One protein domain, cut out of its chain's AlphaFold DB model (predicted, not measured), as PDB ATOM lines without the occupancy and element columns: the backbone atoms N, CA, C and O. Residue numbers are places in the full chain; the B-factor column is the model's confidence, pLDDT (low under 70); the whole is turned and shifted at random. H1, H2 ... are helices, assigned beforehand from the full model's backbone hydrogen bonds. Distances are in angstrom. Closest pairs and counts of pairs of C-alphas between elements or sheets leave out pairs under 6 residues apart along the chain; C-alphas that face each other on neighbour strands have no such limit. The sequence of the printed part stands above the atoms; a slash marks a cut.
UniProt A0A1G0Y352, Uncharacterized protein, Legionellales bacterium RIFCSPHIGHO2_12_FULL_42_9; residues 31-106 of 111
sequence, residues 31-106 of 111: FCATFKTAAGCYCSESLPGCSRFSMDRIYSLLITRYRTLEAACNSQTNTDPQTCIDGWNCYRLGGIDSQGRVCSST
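What this domain is: This is residues 31 to 106 of the 111 residues of an uncharacterized protein of Legionellales bacterium RIFCSPHIGHO2_12_FULL_42_9 (UniProt A0A1G0Y352). Four helices stand in a small ring, H1, H2, H3 and H4, each meeting the next, with H4 returning to H1 to close the ring only just. Beyond H4 a looped tail, residues 94 to 106 with no named element, makes one end of the longest axis. The printed part has 76 residues, 47 of them in the four named helices, with no named strand; the class is all helix. It is compact, with a radius of gyration of the C-alphas of 11.9 A, and spans 35 by 23 by 19 A, only just elongated.

How they stand to each other: Begin at H1, residues 31 to 46. Its residues 36 to 43 touch residues 55 to 58 of H2, residues 55 to 66, closest at the C-alphas of Lys 36 and Met 55, 6.9 A, at a steep tilt of 47 degrees, the same way. Look next at H4, residues 81 to 93, which only just touches H1, with 3 pairs of C-alphas within 8 A; the closest are those of Cys 32 and Tyr 91, 6.4 A. H3, residues 69 to 74, forms a helical hairpin with H4: they run opposite ways at a shallow tilt of 25 degrees, and the closest C-alphas, of Cys 73 and Pro 81, are 4.7 A apart. H2 and H3 touch only at the corner, closest at the C-alphas of Tyr 66 and Ala 72, 5.1 A. H2 and H4 are near each other, and H1 and H3 are apart. The helix packing is mostly crossed, only just. In H1, H2, H3 and H4 every O i to N i+4 pair is within hydrogen-bond range.

Where its parts are: Find C-alpha 31 at (162.734, -16.989, 76.184); from there H1 runs 22.6 A to Ser 46. H2, Met 55 to Tyr 66, covers 16.3 A, and H3, Leu 69 to Asn 74, 8.5 A. H4 runs 17.6 A from Pro 81 to C-alpha 93 at (171.014, -24.365, 68.371).

The domain as a whole: The farthest C-alphas, of Pro 48 and Gly 100, are 35.4 A apart. The printed part has no cut; the link H2 to H3 is tight, and the links H1 to H2 and H3 to H4 are short. The mean pLDDT of the printed part is 95.6, and no printed residue is under 70.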
ATOM      1  N   PHE A  31     163.152 -15.974  77.148       97.75
ATOM      2  CA  PHE A  31     162.734 -16.989  76.184       97.75
ATOM      3  C   PHE A  31     163.032 -18.406  76.687       97.75
ATOM      4  O   PHE A  31     162.125 -19.223  76.808       97.75
ATOM      5  N   CYS A  32     164.282 -18.696  77.067       97.38
ATOM      6  CA  CYS A  32     164.688 -20.047  77.463       97.38
ATOM      7  C   CYS A  32     163.879 -20.597  78.646       97.38
ATOM      8  O   CYS A  32     163.497 -21.769  78.653       97.38
ATOM      9  N   ALA A  33     163.614 -19.759  79.652       96.75
ATOM     10  CA  ALA A  33     162.852 -20.152  80.830       96.75
ATOM     11  C   ALA A  33     161.386 -20.422  80.472       96.75
ATOM     12  O   ALA A  33     160.846 -21.478  80.804       96.75
ATOM     13  N   THR A  34     160.759 -19.504  79.737       96.75
ATOM     14  CA  THR A  34     159.346 -19.635  79.359       96.75
ATOM     15  C   THR A  34     159.115 -20.757  78.348       96.75
ATOM     16  O   THR A  34     158.124 -21.476  78.459       96.75
ATOM     17  N   PHE A  35     160.060 -21.000  77.436       97.25
ATOM     18  CA  PHE A  35     160.017 -22.119  76.499       97.25
ATOM     19  C   PHE A  35     160.123 -23.476  77.204       97.25
ATOM     20  O   PHE A  35     159.320 -24.364  76.918       97.25
ATOM     21  N   LYS A  36     161.036 -23.629  78.183       96.81
ATOM     22  CA  LYS A  36     161.118 -24.833  79.043       96.81
ATOM     23  C   LYS A  36     159.772 -25.122  79.712       96.81
ATOM     24  O   LYS A  36     159.275 -26.247  79.657       96.81
ATOM     25  N   THR A  37     159.170 -24.100  80.320       95.69
ATOM     26  CA  THR A  37     157.874 -24.221  81.000       95.69
ATOM     27  C   THR A  37     156.757 -24.607  80.033       95.69
ATOM     28  O   THR A  37     156.024 -25.558  80.311       95.69
ATOM     29  N   ALA A  38     156.644 -23.920  78.894       95.31
ATOM     30  CA  ALA A  38     155.621 -24.195  77.889       95.31
ATOM     31  C   ALA A  38     155.749 -25.621  77.331       95.31
ATOM     32  O   ALA A  38     154.792 -26.393  77.382       95.31
ATOM     33  N   ALA A  39     156.944 -26.013  76.877       95.19
ATOM     34  CA  ALA A  39     157.195 -27.340  76.319       95.19
ATOM     35  C   ALA A  39     156.911 -28.462  77.332       95.19
ATOM     36  O   ALA A  39     156.279 -29.462  76.991       95.19
ATOM     37  N   GLY A  40     157.326 -28.289  78.592       95.31
ATOM     38  CA  GLY A  40     157.029 -29.245  79.659       95.31
ATOM     39  C   GLY A  40     155.531 -29.360  79.961       95.31
ATOM     40  O   GLY A  40     155.027 -30.467  80.185       95.31
ATOM     41  N   CYS A  41     154.813 -28.236  79.938       94.12
ATOM     42  CA  CYS A  41     153.372 -28.201  80.152       94.12
ATOM     43  C   CYS A  41     152.623 -28.939  79.032       94.12
ATOM     44  O   CYS A  41     151.958 -29.934  79.314       94.12
ATOM     45  N   TYR A  42     152.827 -28.554  77.766       92.81
ATOM     46  CA  TYR A  42     152.169 -29.200  76.622       92.81
ATOM     47  C   TYR A  42     152.552 -30.674  76.478       92.81
ATOM     48  O   TYR A  42     151.715 -31.516  76.149       92.81
ATOM     49  N   CYS A  43     153.794 -31.041  76.810       93.12
ATOM     50  CA  CYS A  43     154.149 -32.454  76.848       93.12
ATOM     51  C   CYS A  43     153.338 -33.226  77.902       93.12
ATOM     52  O   CYS A  43     152.972 -34.377  77.674       93.12
ATOM     53  N   SER A  44     153.022 -32.602  79.041       93.19
ATOM     54  CA  SER A  44     152.231 -33.233  80.105       93.19
ATOM     55  C   SER A  44     150.769 -33.446  79.729       93.19
ATOM     56  O   SER A  44     150.164 -34.393  80.229       93.19
ATOM     57  N   GLU A  45     150.220 -32.620  78.837       90.88
ATOM     58  CA  GLU A  45     148.876 -32.824  78.282       90.88
ATOM     59  C   GLU A  45     148.808 -34.100  77.428       90.88
ATOM     60  O   GLU A  45     147.804 -34.809  77.446       90.88
ATOM     61  N   SER A  46     149.895 -34.436  76.722       87.12
ATOM     62  CA  SER A  46     149.984 -35.648  75.891       87.12
ATOM     63  C   SER A  46     150.477 -36.884  76.652       87.12
ATOM     64  O   SER A  46     150.136 -38.013  76.296       87.12
ATOM     65  N   LEU A  47     151.324 -36.691  77.665       90.19
ATOM     66  CA  LEU A  47     151.970 -37.758  78.421       90.19
ATOM     67  C   LEU A  47     152.136 -37.353  79.897       90.19
ATOM     68  O   LEU A  47     153.016 -36.545  80.218       90.19
ATOM     69  N   PRO A  48     151.368 -37.954  80.825       90.75
ATOM     70  CA  PRO A  48     151.470 -37.646  82.245       90.75
ATOM     71  C   PRO A  48     152.901 -37.784  82.784       90.75
ATOM     72  O   PRO A  48     153.579 -38.786  82.566       90.75
ATOM     73  N   GLY A  49     153.358 -36.764  83.513       89.00
ATOM     74  CA  GLY A  49     154.702 -36.716  84.098       89.00
ATOM     75  C   GLY A  49     155.805 -36.216  83.159       89.00
ATOM     76  O   GLY A  49     156.939 -36.065  83.617       89.00
ATOM     77  N   CYS A  50     155.494 -35.908  81.895       90.69
ATOM     78  CA  CYS A  50     156.493 -35.441  80.936       90.69
ATOM     79  C   CYS A  50     157.147 -34.098  81.310       90.69
ATOM     80  O   CYS A  50     158.321 -33.899  81.011       90.69
ATOM     81  N   SER A  51     156.461 -33.204  82.034       91.56
ATOM     82  CA  SER A  51     157.036 -31.926  82.509       91.56
ATOM     83  C   SER A  51     158.291 -32.075  83.369       91.56
ATOM     84  O   SER A  51     159.027 -31.110  83.546       91.56
ATOM     85  N   ARG A  52     158.544 -33.267  83.920       93.69
ATOM     86  CA  ARG A  52     159.731 -33.563  84.737       93.69
ATOM     87  C   ARG A  52     160.921 -34.046  83.911       93.69
ATOM     88  O   ARG A  52     161.980 -34.316  84.471       93.69
ATOM     89  N   PHE A  53     160.747 -34.243  82.608       95.75
ATOM     90  CA  PHE A  53     161.819 -34.681  81.728       95.75
ATOM     91  C   PHE A  53     162.724 -33.509  81.354       95.75
ATOM     92  O   PHE A  53     162.287 -32.365  81.278       95.75
ATOM     93  N   SER A  54     164.000 -33.808  81.098       96.56
ATOM     94  CA  SER A  54     164.898 -32.828  80.492       96.56
ATOM     95  C   SER A  54     164.389 -32.435  79.106       96.56
ATOM     96  O   SER A  54     163.746 -33.233  78.416       96.56
ATOM     97  N   MET A  55     164.727 -31.225  78.666       96.56
ATOM     98  CA  MET A  55     164.327 -30.736  77.344       96.56
ATOM     99  C   MET A  55     164.826 -31.632  76.208       96.56
ATOM    100  O   MET A  55     164.083 -31.873  75.261       96.56
ATOM    101  N   ASP A  56     166.014 -32.226  76.343       96.88
ATOM    102  CA  ASP A  56     166.531 -33.197  75.370       96.88
ATOM    103  C   ASP A  56     165.656 -34.444  75.272       96.88
ATOM    104  O   ASP A  56     165.416 -34.966  74.180       96.88
ATOM    105  N   ARG A  57     165.131 -34.920  76.408       97.19
ATOM    106  CA  ARG A  57     164.232 -36.075  76.439       97.19
ATOM    107  C   ARG A  57     162.863 -35.719  75.871       97.19
ATOM    108  O   ARG A  57     162.313 -36.523  75.123       97.19
ATOM    109  N   ILE A  58     162.333 -34.536  76.184       97.06
ATOM    110  CA  ILE A  58     161.082 -34.038  75.592       97.06
ATOM    111  C   ILE A  58     161.229 -33.956  74.069       97.06
ATOM    112  O   ILE A  58     160.414 -34.528  73.347       97.06
ATOM    113  N   TYR A  59     162.305 -33.339  73.577       97.25
ATOM    114  CA  TYR A  59     162.602 -33.263  72.147       97.25
ATOM    115  C   TYR A  59     162.746 -34.654  71.516       97.25
ATOM    116  O   TYR A  59     162.170 -34.937  70.471       97.25
ATOM    117  N   SER A  60     163.462 -35.568  72.171       97.38
ATOM    118  CA  SER A  60     163.636 -36.941  71.678       97.38
ATOM    119  C   SER A  60     162.307 -37.684  71.546       97.38
ATOM    120  O   SER A  60     162.088 -38.379  70.554       97.38
ATOM    121  N   LEU A  61     161.396 -37.527  72.510       95.62
ATOM    122  CA  LEU A  61     160.046 -38.093  72.439       95.62
ATOM    123  C   LEU A  61     159.231 -37.471  71.301       95.62
ATOM    124  O   LEU A  61     158.561 -38.199  70.565       95.62
ATOM    125  N   LEU A  62     159.337 -36.150  71.125       95.06
ATOM    126  CA  LEU A  62     158.701 -35.416  70.035       95.06
ATOM    127  C   LEU A  62     159.131 -35.988  68.673       95.06
ATOM    128  O   LEU A  62     158.292 -36.413  67.879       95.06
ATOM    129  N   ILE A  63     160.440 -36.105  68.440       97.69
ATOM    130  CA  ILE A  63     160.999 -36.644  67.193       97.69
ATOM    131  C   ILE A  63     160.719 -38.141  67.036       97.69
ATOM    132  O   ILE A  63     160.449 -38.605  65.933       97.69
ATOM    133  N   THR A  64     160.703 -38.918  68.117       96.81
ATOM    134  CA  THR A  64     160.355 -40.348  68.045       96.81
ATOM    135  C   THR A  64     158.928 -40.548  67.539       96.81
ATOM    136  O   THR A  64     158.680 -41.438  66.724       96.81
ATOM    137  N   ARG A  65     157.995 -39.707  67.998       95.25
ATOM    138  CA  ARG A  65     156.582 -39.777  67.616       95.25
ATOM    139  C   ARG A  65     156.333 -39.265  66.199       95.25
ATOM    140  O   ARG A  65     155.621 -39.922  65.446       95.25
ATOM    141  N   TYR A  66     156.910 -38.118  65.845       96.50
ATOM    142  CA  TYR A  66     156.581 -37.399  64.606       96.50
ATOM    143  C   TYR A  66     157.648 -37.486  63.511       96.50
ATOM    144  O   TYR A  66     157.419 -37.021  62.400       96.50
ATOM    145  N   ARG A  67     158.791 -38.120  63.785       97.38
ATOM    146  CA  ARG A  67     159.959 -38.305  62.902       97.38
ATOM    147  C   ARG A  67     160.768 -37.047  62.600       97.38
ATOM    148  O   ARG A  67     161.991 -37.145  62.593       97.38
ATOM    149  N   THR A  68     160.135 -35.897  62.391       97.94
ATOM    150  CA  THR A  68     160.830 -34.615  62.192       97.94
ATOM    151  C   THR A  68     160.239 -33.512  63.062       97.94
ATOM    152  O   THR A  68     159.128 -33.643  63.586       97.94
ATOM    153  N   LEU A  69     160.998 -32.427  63.232       97.75
ATOM    154  CA  LEU A  69     160.543 -31.262  63.985       97.75
ATOM    155  C   LEU A  69     159.384 -30.567  63.262       97.75
ATOM    156  O   LEU A  69     158.396 -30.211  63.890       97.75
ATOM    157  N   GLU A  70     159.459 -30.450  61.938       98.06
ATOM    158  CA  GLU A  70     158.421 -29.847  61.104       98.06
ATOM    159  C   GLU A  70     157.113 -30.630  61.211       98.06
ATOM    160  O   GLU A  70     156.058 -30.045  61.433       98.06
ATOM    161  N   ALA A  71     157.166 -31.963  61.120       98.06
ATOM    162  CA  ALA A  71     155.985 -32.808  61.279       98.06
ATOM    163  C   ALA A  71     155.376 -32.681  62.682       98.06
ATOM    164  O   ALA A  71     154.154 -32.629  62.827       98.06
ATOM    165  N   ALA A  72     156.220 -32.588  63.714       96.44
ATOM    166  CA  ALA A  72     155.759 -32.371  65.077       96.44
ATOM    167  C   ALA A  72     155.065 -31.015  65.237       96.44
ATOM    168  O   ALA A  72     153.956 -30.962  65.769       96.44
ATOM    169  N   CYS A  73     155.687 -29.941  64.752       96.75
ATOM    170  CA  CYS A  73     155.169 -28.580  64.844       96.75
ATOM    171  C   CYS A  73     153.904 -28.371  64.003       96.75
ATOM    172  O   CYS A  73     152.967 -27.741  64.478       96.75
ATOM    173  N   ASN A  74     153.810 -28.987  62.822       97.62
ATOM    174  CA  ASN A  74     152.592 -28.984  62.002       97.62
ATOM    175  C   ASN A  74     151.413 -29.721  62.658       97.62
ATOM    176  O   ASN A  74     150.267 -29.513  62.271       97.62
ATOM    177  N   SER A  75     151.680 -30.609  63.622       94.75
ATOM    178  CA  SER A  75     150.635 -31.336  64.353       94.75
ATOM    179  C   SER A  75     150.137 -30.617  65.611       94.75
ATOM    180  O   SER A  75     149.154 -31.059  66.204       94.75
ATOM    181  N   GLN A  76     150.816 -29.546  66.040       90.44
ATOM    182  CA  GLN A  76     150.403 -28.760  67.202       90.44
ATOM    183  C   GLN A  76     149.207 -27.878  66.837       90.44
ATOM    184  O   GLN A  76     149.164 -27.289  65.762       90.44
ATOM    185  N   THR A  77     148.240 -27.761  67.744       90.56
ATOM    186  CA  THR A  77     147.049 -26.915  67.553       90.56
ATOM    187  C   THR A  77     147.107 -25.616  68.354       90.56
ATOM    188  O   THR A  77     146.310 -24.712  68.122       90.56
ATOM    189  N   ASN A  78     148.036 -25.514  69.304       86.69
ATOM    190  CA  ASN A  78     148.152 -24.411  70.259       86.69
ATOM    191  C   ASN A  78     149.134 -23.309  69.828       86.69
ATOM    192  O   ASN A  78     149.210 -22.274  70.486       86.69
ATOM    193  N   THR A  79     149.903 -23.525  68.761       90.94
ATOM    194  CA  THR A  79     150.910 -22.582  68.269       90.94
ATOM    195  C   THR A  79     151.041 -22.680  66.753       90.94
ATOM    196  O   THR A  79     150.725 -23.713  66.164       90.94
ATOM    197  N   ASP A  80     151.522 -21.608  66.131       94.50
ATOM    198  CA  ASP A  80     151.884 -21.615  64.717       94.50
ATOM    199  C   ASP A  80     153.095 -22.546  64.467       94.50
ATOM    200  O   ASP A  80     154.047 -22.540  65.266       94.50
ATOM    201  N   PRO A  81     153.109 -23.339  63.375       97.31
ATOM    202  CA  PRO A  81     154.192 -24.280  63.112       97.31
ATOM    203  C   PRO A  81     155.572 -23.630  63.019       97.31
ATOM    204  O   PRO A  81     156.528 -24.179  63.570       97.31
ATOM    205  N   GLN A  82     155.694 -22.459  62.386       97.81
ATOM    206  CA  GLN A  82     156.985 -21.785  62.262       97.81
ATOM    207  C   GLN A  82     157.458 -21.268  63.619       97.81
ATOM    208  O   GLN A  82     158.624 -21.437  63.965       97.81
ATOM    209  N   THR A  83     156.547 -20.740  64.438       96.75
ATOM    210  CA  THR A  83     156.860 -20.333  65.819       96.75
ATOM    211  C   THR A  83     157.366 -21.514  66.659       96.75
ATOM    212  O   THR A  83     158.305 -21.369  67.441       96.75
ATOM    213  N   CYS A  84     156.786 -22.704  66.481       97.31
ATOM    214  CA  CYS A  84     157.257 -23.929  67.129       97.31
ATOM    215  C   CYS A  84     158.660 -24.344  66.657       97.31
ATOM    216  O   CYS A  84     159.516 -24.660  67.489       97.31
ATOM    217  N   ILE A  85     158.904 -24.326  65.343       98.44
ATOM    218  CA  ILE A  85     160.201 -24.679  64.748       98.44
ATOM    219  C   ILE A  85     161.283 -23.709  65.230       98.44
ATOM    220  O   ILE A  85     162.321 -24.144  65.729       98.44
ATOM    221  N   ASP A  86     161.013 -22.407  65.143       98.38
ATOM    222  CA  ASP A  86     161.910 -21.343  65.588       98.38
ATOM    223  C   ASP A  86     162.215 -21.464  67.080       98.38
ATOM    224  O   ASP A  86     163.374 -21.377  67.478       98.38
ATOM    225  N   GLY A  87     161.205 -21.750  67.907       97.88
ATOM    226  CA  GLY A  87     161.393 -21.968  69.337       97.88
ATOM    227  C   GLY A  87     162.344 -23.131  69.630       97.88
ATOM    228  O   GLY A  87     163.317 -22.974  70.367       97.88
ATOM    229  N   TRP A  88     162.126 -24.294  69.015       97.88
ATOM    230  CA  TRP A  88     163.003 -25.453  69.214       97.88
ATOM    231  C   TRP A  88     164.416 -25.239  68.668       97.88
ATOM    232  O   TRP A  88     165.382 -25.649  69.318       97.88
ATOM    233  N   ASN A  89     164.550 -24.593  67.512       98.19
ATOM    234  CA  ASN A  89     165.849 -24.284  66.925       98.19
ATOM    235  C   ASN A  89     166.606 -23.259  67.768       98.19
ATOM    236  O   ASN A  89     167.745 -23.529  68.138       98.19
ATOM    237  N   CYS A  90     165.973 -22.157  68.175       97.94
ATOM    238  CA  CYS A  90     166.595 -21.194  69.080       97.94
ATOM    239  C   CYS A  90     166.995 -21.841  70.402       97.94
ATOM    240  O   CYS A  90     168.105 -21.627  70.883       97.94
ATOM    241  N   TYR A  91     166.123 -22.675  70.970       97.88
ATOM    242  CA  TYR A  91     166.420 -23.349  72.222       97.88
ATOM    243  C   TYR A  91     167.641 -24.270  72.103       97.88
ATOM    244  O   TYR A  91     168.511 -24.244  72.966       97.88
ATOM    245  N   ARG A  92     167.731 -25.082  71.044       97.56
ATOM    246  CA  ARG A  92     168.766 -26.126  70.923       97.56
ATOM    247  C   ARG A  92     170.048 -25.670  70.236       97.56
ATOM    248  O   ARG A  92     171.109 -26.219  70.517       97.56
ATOM    249  N   LEU A  93     169.942 -24.738  69.297       97.38
ATOM    250  CA  LEU A  93     171.014 -24.365  68.371       97.38
ATOM    251  C   LEU A  93     171.435 -22.900  68.528       97.38
ATOM    252  O   LEU A  93     172.541 -22.550  68.123       97.38
ATOM    253  N   GLY A  94     170.596 -22.054  69.133       97.25
ATOM    254  CA  GLY A  94     170.820 -20.612  69.169       97.25
ATOM    255  C   GLY A  94     170.703 -19.983  67.781       97.25
ATOM    256  O   GLY A  94     169.967 -20.466  66.922       97.25
ATOM    257  N   GLY A  95     171.447 -18.902  67.559       97.44
ATOM    258  CA  GLY A  95     171.518 -18.192  66.287       97.44
ATOM    259  C   GLY A  95     170.432 -17.135  66.105       97.44
ATOM    260  O   GLY A  95     170.211 -16.287  66.976       97.44
ATOM    261  N   ILE A  96     169.814 -17.152  64.925       97.50
ATOM    262  CA  ILE A  96     168.790 -16.205  64.483       97.50
ATOM    263  C   ILE A  96     167.615 -17.015  63.935       97.50
ATOM    264  O   ILE A  96     167.828 -17.982  63.201       97.50
ATOM    265  N   ASP A  97     166.394 -16.639  64.299       97.25
ATOM    266  CA  ASP A  97     165.189 -17.326  63.837       97.25
ATOM    267  C   ASP A  97     164.733 -16.893  62.432       97.25
ATOM    268  O   ASP A  97     165.341 -16.035  61.787       97.25
ATOM    269  N   SER A  98     163.631 -17.479  61.948       97.50
ATOM    270  CA  SER A  98     163.101 -17.196  60.607       97.50
ATOM    271  C   SER A  98     162.665 -15.739  60.384       97.50
ATOM    272  O   SER A  98     162.550 -15.304  59.239       97.50
ATOM    273  N   GLN A  99     162.454 -14.973  61.458       96.88
ATOM    274  CA  GLN A  99     162.033 -13.570  61.430       96.88
ATOM    275  C   GLN A  99     163.207 -12.599  61.613       96.88
ATOM    276  O   GLN A  99     163.001 -11.387  61.665       96.88
ATOM    277  N   GLY A 100     164.442 -13.100  61.707       96.94
ATOM    278  CA  GLY A 100     165.620 -12.269  61.946       96.94
ATOM    279  C   GLY A 100     165.834 -11.911  63.420       96.94
ATOM    280  O   GLY A 100     166.634 -11.023  63.717       96.94
ATOM    281  N   ARG A 101     165.145 -12.583  64.350       97.62
ATOM    282  CA  ARG A 101     165.262 -12.338  65.792       97.62
ATOM    283  C   ARG A 101     166.418 -13.134  66.383       97.62
ATOM    284  O   ARG A 101     166.610 -14.309  66.076       97.62
ATOM    285  N   VAL A 102     167.193 -12.488  67.249       97.00
ATOM    286  CA  VAL A 102     168.356 -13.093  67.904       97.00
ATOM    287  C   VAL A 102     167.904 -14.019  69.029       97.00
ATOM    288  O   VAL A 102     167.345 -13.548  70.012       97.00
ATOM    289  N   CYS A 103     168.214 -15.312  68.939       97.31
ATOM    290  CA  CYS A 103     167.796 -16.292  69.939       97.31
ATOM    291  C   CYS A 103     168.290 -15.928  71.354       97.31
ATOM    292  O   CYS A 103     169.476 -15.653  71.566       97.31
ATOM    293  N   SER A 104     167.366 -15.922  72.319       93.31
ATOM    294  CA  SER A 104     167.558 -15.555  73.728       93.31
ATOM    295  C   SER A 104     168.296 -14.224  73.934       93.31
ATOM    296  O   SER A 104     169.063 -14.088  74.889       93.31
ATOM    297  N   SER A 105     168.162 -13.280  72.995       93.81
ATOM    298  CA  SER A 105     168.914 -12.012  72.947       93.81
ATOM    299  C   SER A 105     170.450 -12.150  72.929       93.81
ATOM    300  O   SER A 105     171.158 -11.154  73.069       93.81
ATOM    301  N   THR A 106     170.991 -13.361  72.760       93.94
ATOM    302  CA  THR A 106     172.433 -13.653  72.887       93.94
ATOM    303  C   THR A 106     173.024 -14.383  71.685       93.94
ATOM    304  O   THR A 106     174.241 -14.511  71.609       93.94
TER     305      THR A 106